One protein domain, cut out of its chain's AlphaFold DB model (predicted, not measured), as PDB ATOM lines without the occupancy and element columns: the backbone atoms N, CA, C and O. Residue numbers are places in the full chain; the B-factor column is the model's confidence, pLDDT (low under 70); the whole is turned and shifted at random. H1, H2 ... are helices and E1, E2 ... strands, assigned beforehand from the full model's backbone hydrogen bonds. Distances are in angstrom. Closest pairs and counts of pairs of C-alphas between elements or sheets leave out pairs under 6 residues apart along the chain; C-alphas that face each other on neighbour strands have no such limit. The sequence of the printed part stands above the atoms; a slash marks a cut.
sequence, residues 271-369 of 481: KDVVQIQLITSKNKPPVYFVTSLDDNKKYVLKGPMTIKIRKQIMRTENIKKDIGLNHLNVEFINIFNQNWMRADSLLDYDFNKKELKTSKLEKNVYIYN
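AT A GLANCE: This is residues 271 to 369 of the 481 residues of an uncharacterized protein of viral metagenome (UniProt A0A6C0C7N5). A strongly twisted five-stranded antiparallel sheet is the body, with one long helix, H1, packed by its residues 307 to 317 over one face at the E5 and E4 end, and the small hairpin E6 and E7 set beside the opposite edge strand, E1. The long axis runs from the far end of H1, across the sheet, to this hairpin. The printed part has 99 residues, with E1, E2, E3, H1, E4, E5, E6 and E7 along the chain; the large sheet has the order E1, E2, E3, E5, E4. The class is mixed, helices and strands; the whole is compact, with a radius of gyration of the C-alphas of 14.4 A and spans of 41 by 30 by 25 A.

HOW THE PARTS SIT: In the large sheet E1, residues 271 to 275, E2, residues 287 to 292, and E3, residues 298 to 305, form a meander, each strand the antiparallel neighbour of the one before. N 274 and O 289 are 3.0 A apart across E1 and E2, and N 288 and O 301 are 2.8 A apart across E2 and E3, both within hydrogen-bond range. E5, residues 338 to 344, is the antiparallel neighbour of E3, with N 302 and O 341 at 2.9 A. E4, residues 331 to 335, is an edge strand and forms a hairpin with E5, with N 333 and O 340 at 2.9 A. H1, residues 307 to 323, is on the sheet at a height of 9.5 A, two layers with the helix on one face. It lies over E5 and only just over E4, on which 3 of its C-alphas fall, and runs along the strands, at 23 degrees to E5 on the local plane. The closest C-alphas of H1 and E5 are those of Ile 307 and Asn 339, 7.5 A apart. E3, H1 and E4 make a split strand-helix-strand unit, two strands running the same way with E5 between them, and its crossover is right-handed. Every O i to N i+4 pair of H1 is within hydrogen-bond range. E6, residues 354 to 357, and E7, residues 365 to 368, form an antiparallel hairpin, with N 355 and O 367 at 2.9 A. The closest C-alphas of E1 and E7 are those of Gln 275 and Ile 367, 4.9 A apart. H1 and E7 are apart.

IN THESE COORDINATES: E1 begins at C-alpha 271, (118.091, 58.838, 101.900), and is 12.4 A long; E2 is 15.1 A, E3 20.5 A. H1 is 24.5 A long and ends at C-alpha 323, (90.859, 78.907, 106.767). E4 is 12.4 A, E5 19.6 A, E6 9.3 A and E7 9.8 A, ending at C-alpha 368, (117.047, 67.468, 90.413).

THE WHOLE: The two C-alphas farthest apart, those of Ile 323 and Asn 364, are 42.3 A apart. The printed part has no cut. The link from E1 to E2, 11 residues, is long. The mean pLDDT of the printed part is 90.7, and no printed residue is under 70.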
ATOM      1  N   LYS A 271     117.408  59.316 103.114       94.88
ATOM      2  CA  LYS A 271     118.091  58.838 101.900       94.88
ATOM      3  C   LYS A 271     117.584  59.600 100.666       94.88
ATOM      4  O   LYS A 271     116.713  60.462 100.789       94.88
ATOM      5  N   ASP A 272     118.146  59.292  99.498       94.50
ATOM      6  CA  ASP A 272     117.752  59.860  98.197       94.50
ATOM      7  C   ASP A 272     117.778  61.398  98.161       94.50
ATOM      8  O   ASP A 272     116.921  62.060  97.580       94.50
ATOM      9  N   VAL A 273     118.771  61.995  98.823       95.69
ATOM     10  CA  VAL A 273     118.839  63.445  99.015       95.69
ATOM     11  C   VAL A 273     119.330  64.136  97.744       95.69
ATOM     12  O   VAL A 273     120.495  64.006  97.360       95.69
ATOM     13  N   VAL A 274     118.471  64.948  97.130       95.50
ATOM     14  CA  VAL A 274     118.805  65.728  95.929       95.50
ATOM     15  C   VAL A 274     118.316  67.168  96.051       95.50
ATOM     16  O   VAL A 274     117.215  67.434  96.528       95.50
ATOM     17  N   GLN A 275     119.149  68.132  95.654       94.81
ATOM     18  CA  GLN A 275     118.810  69.550  95.767       94.81
ATOM     19  C   GLN A 275     117.881  69.973  94.621       94.81
ATOM     20  O   GLN A 275     118.088  69.606  93.472       94.81
ATOM     21  N   ILE A 276     116.849  70.760  94.921       92.81
ATOM     22  CA  ILE A 276     115.814  71.127  93.936       92.81
ATOM     23  C   ILE A 276     116.268  72.303  93.061       92.81
ATOM     24  O   ILE A 276     115.921  72.397  91.888       92.81
ATOM     25  N   GLN A 277     117.064  73.216  93.622       87.94
ATOM     26  CA  GLN A 277     117.485  74.448  92.951       87.94
ATOM     27  C   GLN A 277     118.893  74.872  93.365       87.94
ATOM     28  O   GLN A 277     119.286  74.707  94.519       87.94
ATOM     29  N   LEU A 278     119.640  75.488  92.446       85.00
ATOM     30  CA  LEU A 278     120.936  76.094  92.766       85.00
ATOM     31  C   LEU A 278     120.756  77.317  93.667       85.00
ATOM     32  O   LEU A 278     119.914  78.178  93.396       85.00
ATOM     33  N   ILE A 279     121.613  77.465  94.678       84.94
ATOM     34  CA  ILE A 279     121.653  78.705  95.449       84.94
ATOM     35  C   ILE A 279     122.331  79.793  94.610       84.94
ATOM     36  O   ILE A 279     123.499  79.697  94.224       84.94
ATOM     37  N   THR A 280     121.587  80.865  94.337       77.50
ATOM     38  CA  THR A 280     122.044  82.027  93.553       77.50
ATOM     39  C   THR A 280     122.263  83.284  94.396       77.50
ATOM     40  O   THR A 280     122.756  84.289  93.888       77.50
ATOM     41  N   SER A 281     121.940  83.254  95.693       77.75
ATOM     42  CA  SER A 281     122.140  84.377  96.619       77.75
ATOM     43  C   SER A 281     122.684  83.905  97.965       77.75
ATOM     44  O   SER A 281     122.209  82.911  98.514       77.75
ATOM     45  N   LYS A 282     123.650  84.649  98.522       71.50
ATOM     46  CA  LYS A 282     124.148  84.417  99.886       71.50
ATOM     47  C   LYS A 282     122.965  84.534 100.858       71.50
ATOM     48  O   LYS A 282     122.200  85.488 100.761       71.50
ATOM     49  N   ASN A 283     122.828  83.578 101.776       77.94
ATOM     50  CA  ASN A 283     121.813  83.516 102.847       77.94
ATOM     51  C   ASN A 283     120.439  82.916 102.495       77.94
ATOM     52  O   ASN A 283     119.565  82.907 103.362       77.94
ATOM     53  N   LYS A 284     120.216  82.385 101.285       83.38
ATOM     54  CA  LYS A 284     119.011  81.574 101.033       83.38
ATOM     55  C   LYS A 284     119.237  80.129 101.501       83.38
ATOM     56  O   LYS A 284     120.270  79.565 101.144       83.38
ATOM     57  N   PRO A 285     118.311  79.527 102.272       89.75
ATOM     58  CA  PRO A 285     118.430  78.125 102.649       89.75
ATOM     59  C   PRO A 285     118.260  77.228 101.411       89.75
ATOM     60  O   PRO A 285     117.364  77.497 100.600       89.75
ATOM     61  N   PRO A 286     119.083  76.177 101.246       92.38
ATOM     62  CA  PRO A 286     118.847  75.163 100.229       92.38
ATOM     63  C   PRO A 286     117.532  74.418 100.468       92.38
ATOM     64  O   PRO A 286     116.999  74.378 101.583       92.38
ATOM     65  N   VAL A 287     117.031  73.825  99.387       94.12
ATOM     66  CA  VAL A 287     115.813  73.016  99.372       94.12
ATOM     67  C   VAL A 287     116.144  71.668  98.745       94.12
ATOM     68  O   VAL A 287     116.760  71.632  97.678       94.12
ATOM     69  N   TYR A 288     115.736  70.584  99.396       96.38
ATOM     70  CA  TYR A 288     116.027  69.212  98.996       96.38
ATOM     71  C   TYR A 288     114.748  68.393  98.882       96.38
ATOM     72  O   TYR A 288     113.865  68.515  99.727       96.38
ATOM     73  N   PHE A 289     114.697  67.521  97.882       97.44
ATOM     74  CA  PHE A 289     113.877  66.320  97.951       97.44
ATOM     75  C   PHE A 289     114.616  65.266  98.771       97.44
ATOM     76  O   PHE A 289     115.840  65.144  98.657       97.44
ATOM     77  N   VAL A 290     113.880  64.546  99.616       97.38
ATOM     78  CA  VAL A 290     114.416  63.474 100.462       97.38
ATOM     79  C   VAL A 290     113.401  62.353 100.659       97.38
ATOM     80  O   VAL A 290     112.194  62.586 100.621       97.38
ATOM     81  N   THR A 291     113.884  61.138 100.908       97.81
ATOM     82  CA  THR A 291     113.067  60.005 101.355       97.81
ATOM     83  C   THR A 291     113.416  59.717 102.809       97.81
ATOM     84  O   THR A 291     114.581  59.504 103.144       97.81
ATOM     85  N   SER A 292     112.426  59.750 103.689       96.50
ATOM     86  CA  SER A 292     112.600  59.468 105.116       96.50
ATOM     87  C   SER A 292     112.980  58.006 105.341       96.50
ATOM     88  O   SER A 292     112.453  57.110 104.687       96.50
ATOM     89  N   LEU A 293     113.917  57.758 106.255       96.06
ATOM     90  CA  LEU A 293     114.299  56.399 106.641       96.06
ATOM     91  C   LEU A 293     113.274  55.747 107.578       96.06
ATOM     92  O   LEU A 293     113.225  54.523 107.638       96.06
ATOM     93  N   ASP A 294     112.453  56.547 108.262       94.62
ATOM     94  CA  ASP A 294     111.530  56.064 109.296       94.62
ATOM     95  C   ASP A 294     110.241  55.481 108.697       94.62
ATOM     96  O   ASP A 294     109.748  54.448 109.140       94.62
ATOM     97  N   ASP A 295     109.690  56.140 107.677       95.06
ATOM     98  CA  ASP A 295     108.398  55.800 107.062       95.06
ATOM     99  C   ASP A 295     108.481  55.600 105.541       95.06
ATOM    100  O   ASP A 295     107.468  55.333 104.894       95.06
ATOM    101  N   ASN A 296     109.679  55.730 104.960       94.88
ATOM    102  CA  ASN A 296     109.940  55.623 103.524       94.88
ATOM    103  C   ASN A 296     109.108  56.596 102.659       94.88
ATOM    104  O   ASN A 296     108.983  56.390 101.450       94.88
ATOM    105  N   LYS A 297     108.555  57.664 103.252       96.62
ATOM    106  CA  LYS A 297     107.808  58.704 102.532       96.62
ATOM    107  C   LYS A 297     108.736  59.782 101.982       96.62
ATOM    108  O   LYS A 297     109.816  60.045 102.519       96.62
ATOM    109  N   LYS A 298     108.293  60.426 100.900       96.94
ATOM    110  CA  LYS A 298     109.012  61.514 100.231       96.94
ATOM    111  C   LYS A 298     108.613  62.866 100.807       96.94
ATOM    112  O   LYS A 298     107.433  63.196 100.894       96.94
ATOM    113  N   TYR A 299     109.616  63.664 101.141       97.50
ATOM    114  CA  TYR A 299     109.463  64.978 101.750       97.50
ATOM    115  C   TYR A 299     110.288  66.031 101.011       97.50
ATOM    116  O   TYR A 299     111.254  65.729 100.305       97.50
ATOM    117  N   VAL A 300     109.925  67.289 101.236       96.69
ATOM    118  CA  VAL A 300     110.736  68.459 100.907       96.69
ATOM    119  C   VAL A 300     111.339  69.013 102.194       96.69
ATOM    120  O   VAL A 300     110.617  69.350 103.135       96.69
ATOM    121  N   LEU A 301     112.666  69.139 102.233       97.00
ATOM    122  CA  LEU A 301     113.389  69.799 103.320       97.00
ATOM    123  C   LEU A 301     113.898  71.166 102.889       97.00
ATOM    124  O   LEU A 301     114.505  71.302 101.830       97.00
ATOM    125  N   LYS A 302     113.740  72.170 103.751       95.50
ATOM    126  CA  LYS A 302     114.322  73.505 103.568       95.50
ATOM    127  C   LYS A 302     115.053  73.936 104.829       95.50
ATOM    128  O   LYS A 302     114.463  74.005 105.907       95.50
ATOM    129  N   GLY A 303     116.335  74.259 104.705       93.38
ATOM    130  CA  GLY A 303     117.116  74.716 105.849       93.38
ATOM    131  C   GLY A 303     118.623  74.753 105.616       93.38
ATOM    132  O   GLY A 303     119.083  74.417 104.530       93.38
ATOM    133  N   PRO A 304     119.395  75.195 106.622       92.62
ATOM    134  CA  PRO A 304     118.928  75.635 107.939       92.62
ATOM    135  C   PRO A 304     118.253  77.014 107.909       92.62
ATOM    136  O   PRO A 304     118.546  77.851 107.056       92.62
ATOM    137  N   MET A 305     117.342  77.264 108.852       91.19
ATOM    138  CA  MET A 305     116.549  78.498 108.924       91.19
ATOM    139  C   MET A 305     116.707  79.203 110.275       91.19
ATOM    140  O   MET A 305     116.932  78.575 111.310       91.19
ATOM    141  N   THR A 306     116.553  80.530 110.285       92.00
ATOM    142  CA  THR A 306     116.554  81.304 111.535       92.00
ATOM    143  C   THR A 306     115.218  81.169 112.268       92.00
ATOM    144  O   THR A 306     114.172  80.934 111.659       92.00
ATOM    145  N   ILE A 307     115.230  81.399 113.585       90.19
ATOM    146  CA  ILE A 307     114.016  81.388 114.420       90.19
ATOM    147  C   ILE A 307     112.977  82.398 113.907       90.19
ATOM    148  O   ILE A 307     111.780  82.118 113.935       90.19
ATOM    149  N   LYS A 308     113.423  83.556 113.400       91.12
ATOM    150  CA  LYS A 308     112.536  84.571 112.816       91.12
ATOM    151  C   LYS A 308     111.762  84.008 111.621       91.12
ATOM    152  O   LYS A 308     110.540  84.110 111.605       91.12
ATOM    153  N   ILE A 309     112.454  83.373 110.672       90.19
ATOM    154  CA  ILE A 309     111.810  82.808 109.478       90.19
ATOM    155  C   ILE A 309     110.888  81.643 109.872       90.19
ATOM    156  O   ILE A 309     109.759  81.574 109.395       90.19
ATOM    157  N   ARG A 310     111.310  80.785 110.815       91.38
ATOM    158  CA  ARG A 310     110.462  79.715 111.371       91.38
ATOM    159  C   ARG A 310     109.129  80.251 111.900       91.38
ATOM    160  O   ARG A 310     108.082  79.717 111.550       91.38
ATOM    161  N   LYS A 311     109.152  81.314 112.715       91.88
ATOM    162  CA  LYS A 311     107.930  81.937 113.259       91.88
ATOM    163  C   LYS A 311     107.010  82.471 112.156       91.88
ATOM    164  O   LYS A 311     105.798  82.320 112.259       91.88
ATOM    165  N   GLN A 312     107.579  83.062 111.103       91.81
ATOM    166  CA  GLN A 312     106.810  83.588 109.971       91.81
ATOM    167  C   GLN A 312     106.114  82.480 109.175       91.81
ATOM    168  O   GLN A 312     104.949  82.638 108.831       91.81
ATOM    169  N   ILE A 313     106.797  81.357 108.926       91.94
ATOM    170  CA  ILE A 313     106.219  80.203 108.216       91.94
ATOM    171  C   ILE A 313     105.142  79.528 109.062       91.94
ATOM    172  O   ILE A 313     104.037  79.322 108.581       91.94
ATOM    173  N   MET A 314     105.437  79.242 110.335       90.94
ATOM    174  CA  MET A 314     104.476  78.654 111.280       90.94
ATOM    175  C   MET A 314     103.169  79.448 111.329       90.94
ATOM    176  O   MET A 314     102.089  78.870 111.303       90.94
ATOM    177  N   ARG A 315     103.267  80.784 111.387       90.88
ATOM    178  CA  ARG A 315     102.096  81.663 111.393       90.88
ATOM    179  C   ARG A 315     101.260  81.472 110.131       90.88
ATOM    180  O   ARG A 315     100.054  81.301 110.241       90.88
ATOM    181  N   THR A 316     101.888  81.463 108.960       91.25
ATOM    182  CA  THR A 316     101.188  81.256 107.690       91.25
ATOM    183  C   THR A 316     100.530  79.878 107.606       91.25
ATOM    184  O   THR A 316      99.365  79.783 107.238       91.25
ATOM    185  N   GLU A 317     101.239  78.816 107.980       92.19
ATOM    186  CA  GLU A 317     100.723  77.444 107.890       92.19
ATOM    187  C   GLU A 317      99.561  77.193 108.859       92.19
ATOM    188  O   GLU A 317      98.589  76.533 108.495       92.19
ATOM    189  N   ASN A 318      99.599  77.788 110.056       90.25
ATOM    190  CA  ASN A 318      98.460  77.769 110.977       90.25
ATOM    191  C   ASN A 318      97.245  78.478 110.373       90.25
ATOM    192  O   ASN A 318      96.151  77.929 110.385       90.25
ATOM    193  N   ILE A 319      97.445  79.652 109.768       91.12
ATOM    194  CA  ILE A 319      96.349  80.375 109.119       91.12
ATOM    195  C   ILE A 319      95.762  79.549 107.967       91.12
ATOM    196  O   ILE A 319      94.541  79.475 107.860       91.12
ATOM    197  N   LYS A 320      96.590  78.917 107.118       93.06
ATOM    198  CA  LYS A 320      96.103  78.060 106.020       93.06
ATOM    199  C   LYS A 320      95.181  76.960 106.545       93.06
ATOM    200  O   LYS A 320      94.079  76.805 106.023       93.06
ATOM    201  N   LYS A 321      95.599  76.262 107.608       90.94
ATOM    202  CA  LYS A 321      94.781  75.251 108.299       90.94
ATOM    203  C   LYS A 321      93.471  75.851 108.807       90.94
ATOM    204  O   LYS A 321      92.400  75.329 108.505       90.94
ATOM    205  N   ASP A 322      93.548  76.989 109.493       89.75
ATOM    206  CA  ASP A 322      92.390  77.657 110.089       89.75
ATOM    207  C   ASP A 322      91.361  78.098 109.052       89.75
ATOM    208  O   ASP A 322      90.169  78.103 109.350       89.75
ATOM    209  N   ILE A 323      91.770  78.471 107.838       90.94
ATOM    210  CA  ILE A 323      90.859  78.907 106.767       90.94
ATOM    211  C   ILE A 323      90.521  77.806 105.753       90.94
ATOM    212  O   ILE A 323      89.712  78.048 104.856       90.94
ATOM    213  N   GLY A 324      91.072  76.601 105.930       89.62
ATOM    214  CA  GLY A 324      90.842  75.446 105.062       89.62
ATOM    215  C   GLY A 324      91.491  75.569 103.682       89.62
ATOM    216  O   GLY A 324      90.917  75.096 102.706       89.62
ATOM    217  N   LEU A 325      92.640  76.246 103.583       92.88
ATOM    218  CA  LEU A 325      93.460  76.244 102.371       92.88
ATOM    219  C   LEU A 325      94.331  74.992 102.302       92.88
ATOM    220  O   LEU A 325      94.804  74.489 103.321       92.88
ATOM    221  N   ASN A 326      94.607  74.562 101.074       92.00
ATOM    222  CA  ASN A 326      95.552  73.497 100.777       92.00
ATOM    223  C   ASN A 326      96.943  73.821 101.359       92.00
ATOM    224  O   ASN A 326      97.479  74.917 101.178       92.00
ATOM    225  N   HIS A 327      97.531  72.869 102.086       91.69
ATOM    226  CA  HIS A 327      98.828  73.022 102.748       91.69
ATOM    227  C   HIS A 327      99.628  71.713 102.720       91.69
ATOM    228  O   HIS A 327      99.070  70.635 102.550       91.69
ATOM    229  N   LEU A 328     100.948  71.804 102.909       91.81
ATOM    230  CA  LEU A 328     101.890  70.685 102.735       91.81
ATOM    231  C   LEU A 328     102.315  70.044 104.064       91.81
ATOM    232  O   LEU A 328     103.478  69.684 104.228       91.81
ATOM    233  N   ASN A 329     101.402  69.999 105.041       90.81
ATOM    234  CA  ASN A 329     101.669  69.492 106.398       90.81
ATOM    235  C   ASN A 329     103.025  69.940 106.975       90.81
ATOM    236  O   ASN A 329     103.816  69.136 107.458       90.81
ATOM    237  N   VAL A 330     103.312  71.243 106.894       93.88
ATOM    238  CA  VAL A 330     104.626  71.774 107.261       93.88
ATOM    239  C   VAL A 330     104.918  71.568 108.747       93.88
ATOM    240  O   VAL A 330     104.138  71.959 109.618       93.88
ATOM    241  N   GLU A 331     106.105  71.039 109.026       93.94
ATOM    242  CA  GLU A 331     106.643  70.808 110.360       93.94
ATOM    243  C   GLU A 331     108.070  71.347 110.483       93.94
ATOM    244  O   GLU A 331     108.810  71.471 109.506       93.94
ATOM    245  N   PHE A 332     108.479  71.662 111.714       94.44
ATOM    246  CA  PHE A 332     109.853  72.055 112.009       94.44
ATOM    247  C   PHE A 332     110.555  70.971 112.806       94.44
ATOM    248  O   PHE A 332     110.167  70.664 113.932       94.44
ATOM    249  N   ILE A 333     111.634  70.459 112.231       94.50
ATOM    250  CA  ILE A 333     112.472  69.412 112.803       94.50
ATOM    251  C   ILE A 333     113.869  69.952 113.097       94.50
ATOM    252  O   ILE A 333     114.298  70.982 112.561       94.50
ATOM    253  N   ASN A 334     114.580  69.257 113.981       91.56
ATOM    254  CA  ASN A 334     115.968  69.561 114.279       91.56
ATOM    255  C   ASN A 334     116.876  68.602 113.507       91.56
ATOM    256  O   ASN A 334     116.846  67.397 113.739       91.56
ATOM    257  N   ILE A 335     117.682  69.147 112.598       90.38
ATOM    258  CA  ILE A 335     118.730  68.401 111.900       90.38
ATOM    259  C   ILE A 335     120.037  69.156 112.118       90.38
ATOM    260  O   ILE A 335     120.089  70.374 111.935       90.38
ATOM    261  N   PHE A 336     121.094  68.442 112.513       85.62
ATOM    262  CA  PHE A 336     122.408  69.021 112.824       85.62
ATOM    263  C   PHE A 336     122.370  70.118 113.905       85.62
ATOM    264  O   PHE A 336     123.118  71.090 113.821       85.62
ATOM    265  N   ASN A 337     121.493  70.002 114.907       83.94
ATOM    266  CA  ASN A 337     121.266  71.043 115.920       83.94
ATOM    267  C   ASN A 337     120.772  72.381 115.331       83.94
ATOM    268  O   ASN A 337     120.967  73.442 115.922       83.94
ATOM    269  N   GLN A 338     120.121  72.349 114.164       90.81
ATOM    270  CA  GLN A 338     119.598  73.521 113.458       90.81
ATOM    271  C   GLN A 338     118.113  73.347 113.119       90.81
ATOM    272  O   GLN A 338     117.603  72.231 113.055       90.81
ATOM    273  N   ASN A 339     117.404  74.460 112.889       92.25
ATOM    274  CA  ASN A 339     115.990  74.429 112.504       92.25
ATOM    275  C   ASN A 339     115.853  74.142 111.006       92.25
ATOM    276  O   ASN A 339     116.359  74.913 110.185       92.25
ATOM    277  N   TRP A 340     115.115  73.089 110.673       96.50
ATOM    278  CA  TRP A 340     114.774  72.712 109.307       96.50
ATOM    279  C   TRP A 340     113.263  72.604 109.160       96.50
ATOM    280  O   TRP A 340     112.574  72.153 110.072       96.50
ATOM    281  N   MET A 341     112.756  73.038 108.014       96.12
ATOM    282  CA  MET A 341     111.368  72.842 107.620       96.12
ATOM    283  C   MET A 341     111.257  71.518 106.865       96.12
ATOM    284  O   MET A 341     112.039  71.291 105.939       96.12
ATOM    285  N   ARG A 342     110.290  70.685 107.243       96.38
ATOM    286  CA  ARG A 342     109.851  69.490 106.520       96.38
ATOM    287  C   ARG A 342     108.433  69.725 106.014       96.38
ATOM    288  O   ARG A 342     107.608  70.244 106.757       96.38
ATOM    289  N   ALA A 343     108.169  69.363 104.770       95.94
ATOM    290  CA  ALA A 343     106.847  69.422 104.158       95.94
ATOM    291  C   ALA A 343     106.628  68.183 103.288       95.94
ATOM    292  O   ALA A 343     107.603  67.595 102.807       95.94
ATOM    293  N   ASP A 344     105.376  67.802 103.066       95.00
ATOM    294  CA  ASP A 344     105.039  66.699 102.167       95.00
ATOM    295  C   ASP A 344     105.489  67.007 100.735       95.00
ATOM    296  O   ASP A 344     105.334  68.128 100.235       95.00
ATOM    297  N   SER A 345     106.061  66.005 100.062       94.88
ATOM    298  CA  SER A 345     106.350  66.110  98.634       94.88
ATOM    299  C   SER A 345     105.091  65.797  97.831       94.88
ATOM    300  O   SER A 345     104.579  64.685  97.894       94.88
ATOM    301  N   LEU A 346     104.638  66.748  97.008       93.62
ATOM    302  CA  LEU A 346     103.586  66.500  96.009       93.62
ATOM    303  C   LEU A 346     104.090  65.698  94.799       93.62
ATOM    304  O   LEU A 346     103.312  65.344  93.919       93.62
ATOM    305  N   LEU A 347     105.404  65.477  94.710       91.50
ATOM    306  CA  LEU A 347     106.041  64.770  93.611       91.50
ATOM    307  C   LEU A 347     106.657  63.467  94.116       91.50
ATOM    308  O   LEU A 347     107.464  63.466  95.052       91.50
ATOM    309  N   ASP A 348     106.359  62.377  93.416       91.81
ATOM    310  CA  ASP A 348     107.069  61.111  93.563       91.81
ATOM    311  C   ASP A 348     108.407  61.158  92.797       91.81
ATOM    312  O   ASP A 348     108.593  60.526  91.763       91.81
ATOM    313  N   TYR A 349     109.345  61.985  93.267       93.69
ATOM    314  CA  TYR A 349     110.557  62.320  92.512       93.69
ATOM    315  C   TYR A 349     111.464  61.094  92.276       93.69
ATOM    316  O   TYR A 349     111.687  60.288  93.177       93.69
ATOM    317  N   ASP A 350     112.025  60.958  91.073       93.50
ATOM    318  CA  ASP A 350     113.039  59.941  90.758       93.50
ATOM    319  C   ASP A 350     114.444  60.453  91.112       93.50
ATOM    320  O   ASP A 350     114.975  61.344  90.448       93.50
ATOM    321  N   PHE A 351     115.065  59.873  92.140       92.19
ATOM    322  CA  PHE A 351     116.413  60.233  92.592       92.19
ATOM    323  C   PHE A 351     117.470  60.182  91.479       92.19
ATOM    324  O   PHE A 351     118.419  60.969  91.488       92.19
ATOM    325  N   ASN A 352     117.297  59.304  90.488       90.94
ATOM    326  CA  ASN A 352     118.247  59.154  89.389       90.94
ATOM    327  C   ASN A 352     118.152  60.293  88.365       90.94
ATOM    328  O   ASN A 352     119.083  60.499  87.586       90.94
ATOM    329  N   LYS A 353     117.074  61.087  88.375       92.75
ATOM    330  CA  LYS A 353     116.939  62.309  87.563       92.75
ATOM    331  C   LYS A 353     117.668  63.476  88.223       92.75
ATOM    332  O   LYS A 353     117.073  64.507  88.535       92.75
ATOM    333  N   LYS A 354     118.975  63.317  88.421       91.38
ATOM    334  CA  LYS A 354     119.867  64.336  88.976       91.38
ATOM    335  C   LYS A 354     121.010  64.642  88.018       91.38
ATOM    336  O   LYS A 354     121.508  63.767  87.320       91.38
ATOM    337  N   GLU A 355     121.443  65.891  88.006       88.69
ATOM    338  CA  GLU A 355     122.578  66.351  87.213       88.69
ATOM    339  C   GLU A 355     123.555  67.132  88.090       88.69
ATOM    340  O   GLU A 355     123.159  67.840  89.020       88.69
ATOM    341  N   LEU A 356     124.849  67.013  87.804       83.50
ATOM    342  CA  LEU A 356     125.870  67.736  88.548       83.50
ATOM    343  C   LEU A 356     125.996  69.162  88.003       83.50
ATOM    344  O   LEU A 356     126.409  69.370  86.862       83.50
ATOM    345  N   LYS A 357     125.689  70.160  88.833       84.50
ATOM    346  CA  LYS A 357     125.755  71.580  88.464       84.50
ATOM    347  C   LYS A 357     126.736  72.365  89.331       84.50
ATOM    348  O   LYS A 357     127.115  71.972  90.434       84.50
ATOM    349  N   THR A 358     127.176  73.502  88.796       80.38
ATOM    350  CA  THR A 358     128.023  74.482  89.486       80.38
ATOM    351  C   THR A 358     127.473  75.885  89.245       80.38
ATOM    352  O   THR A 358     127.113  76.235  88.125       80.38
ATOM    353  N   SER A 359     127.429  76.700  90.294       76.25
ATOM    354  CA  SER A 359     127.052  78.111  90.272       76.25
ATOM    355  C   SER A 359     128.194  78.994  90.796       76.25
ATOM    356  O   SER A 359     129.263  78.518  91.186       76.25
ATOM    357  N   LYS A 360     127.967  80.315  90.837       77.88
ATOM    358  CA  LYS A 360     128.892  81.269  91.478       77.88
ATOM    359  C   LYS A 360     129.069  81.010  92.984       77.88
ATOM    360  O   LYS A 360     130.066  81.460  93.543       77.88
ATOM    361  N   LEU A 361     128.111  80.342  93.634       77.25
ATOM    362  CA  LEU A 361     128.079  80.148  95.088       77.25
ATOM    363  C   LEU A 361     128.300  78.694  95.514       77.25
ATOM    364  O   LEU A 361     128.838  78.467  96.592       77.25
ATOM    365  N   GLU A 362     127.936  77.724  94.676       77.44
ATOM    366  CA  GLU A 362     128.023  76.297  94.993       77.44
ATOM    367  C   GLU A 362     128.715  75.546  93.856       77.44
ATOM    368  O   GLU A 362     128.354  75.698  92.693       77.44
ATOM    369  N   LYS A 363     129.726  74.733  94.173       75.25
ATOM    370  CA  LYS A 363     130.448  73.920  93.185       75.25
ATOM    371  C   LYS A 363     130.079  72.455  93.350       75.25
ATOM    372  O   LYS A 363     130.135  71.962  94.470       75.25
ATOM    373  N   ASN A 364     129.824  71.778  92.230       79.38
ATOM    374  CA  ASN A 364     129.581  70.335  92.153       79.38
ATOM    375  C   ASN A 364     128.459  69.860  93.093       79.38
ATOM    376  O   ASN A 364     128.710  69.124  94.041       79.38
ATOM    377  N   VAL A 365     127.226  70.290  92.832       84.38
ATOM    378  CA  VAL A 365     126.034  69.872  93.585       84.38
ATOM    379  C   VAL A 365     125.075  69.149  92.652       84.38
ATOM    380  O   VAL A 365     124.860  69.607  91.529       84.38
ATOM    381  N   TYR A 366     124.493  68.040  93.110       90.81
ATOM    382  CA  TYR A 366     123.413  67.389  92.376       90.81
ATOM    383  C   TYR A 366     122.122  68.175  92.476       90.81
ATOM    384  O   TYR A 366     121.601  68.399  93.570       90.81
ATOM    385  N   ILE A 367     121.607  68.545  91.310       93.12
ATOM    386  CA  ILE A 367     120.333  69.221  91.147       93.12
ATOM    387  C   ILE A 367     119.352  68.265  90.489       93.12
ATOM    388  O   ILE A 367     119.695  67.584  89.526       93.12
ATOM    389  N   TYR A 368     118.133  68.220  91.012       95.12
ATOM    390  CA  TYR A 368     117.047  67.468  90.413       95.12
ATOM    391  C   TYR A 368     116.674  68.077  89.054       95.12
ATOM    392  O   TYR A 368     116.419  69.276  88.951       95.12
ATOM    393  N   ASN A 369     116.649  67.243  88.018       93.50
ATOM    394  CA  ASN A 369     116.368  67.613  86.628       93.50
ATOM    395  C   ASN A 369     115.219  66.774  86.038       93.50
ATOM    396  O   ASN A 369     115.181  66.480  84.844       93.50
TER     397      ASN A 369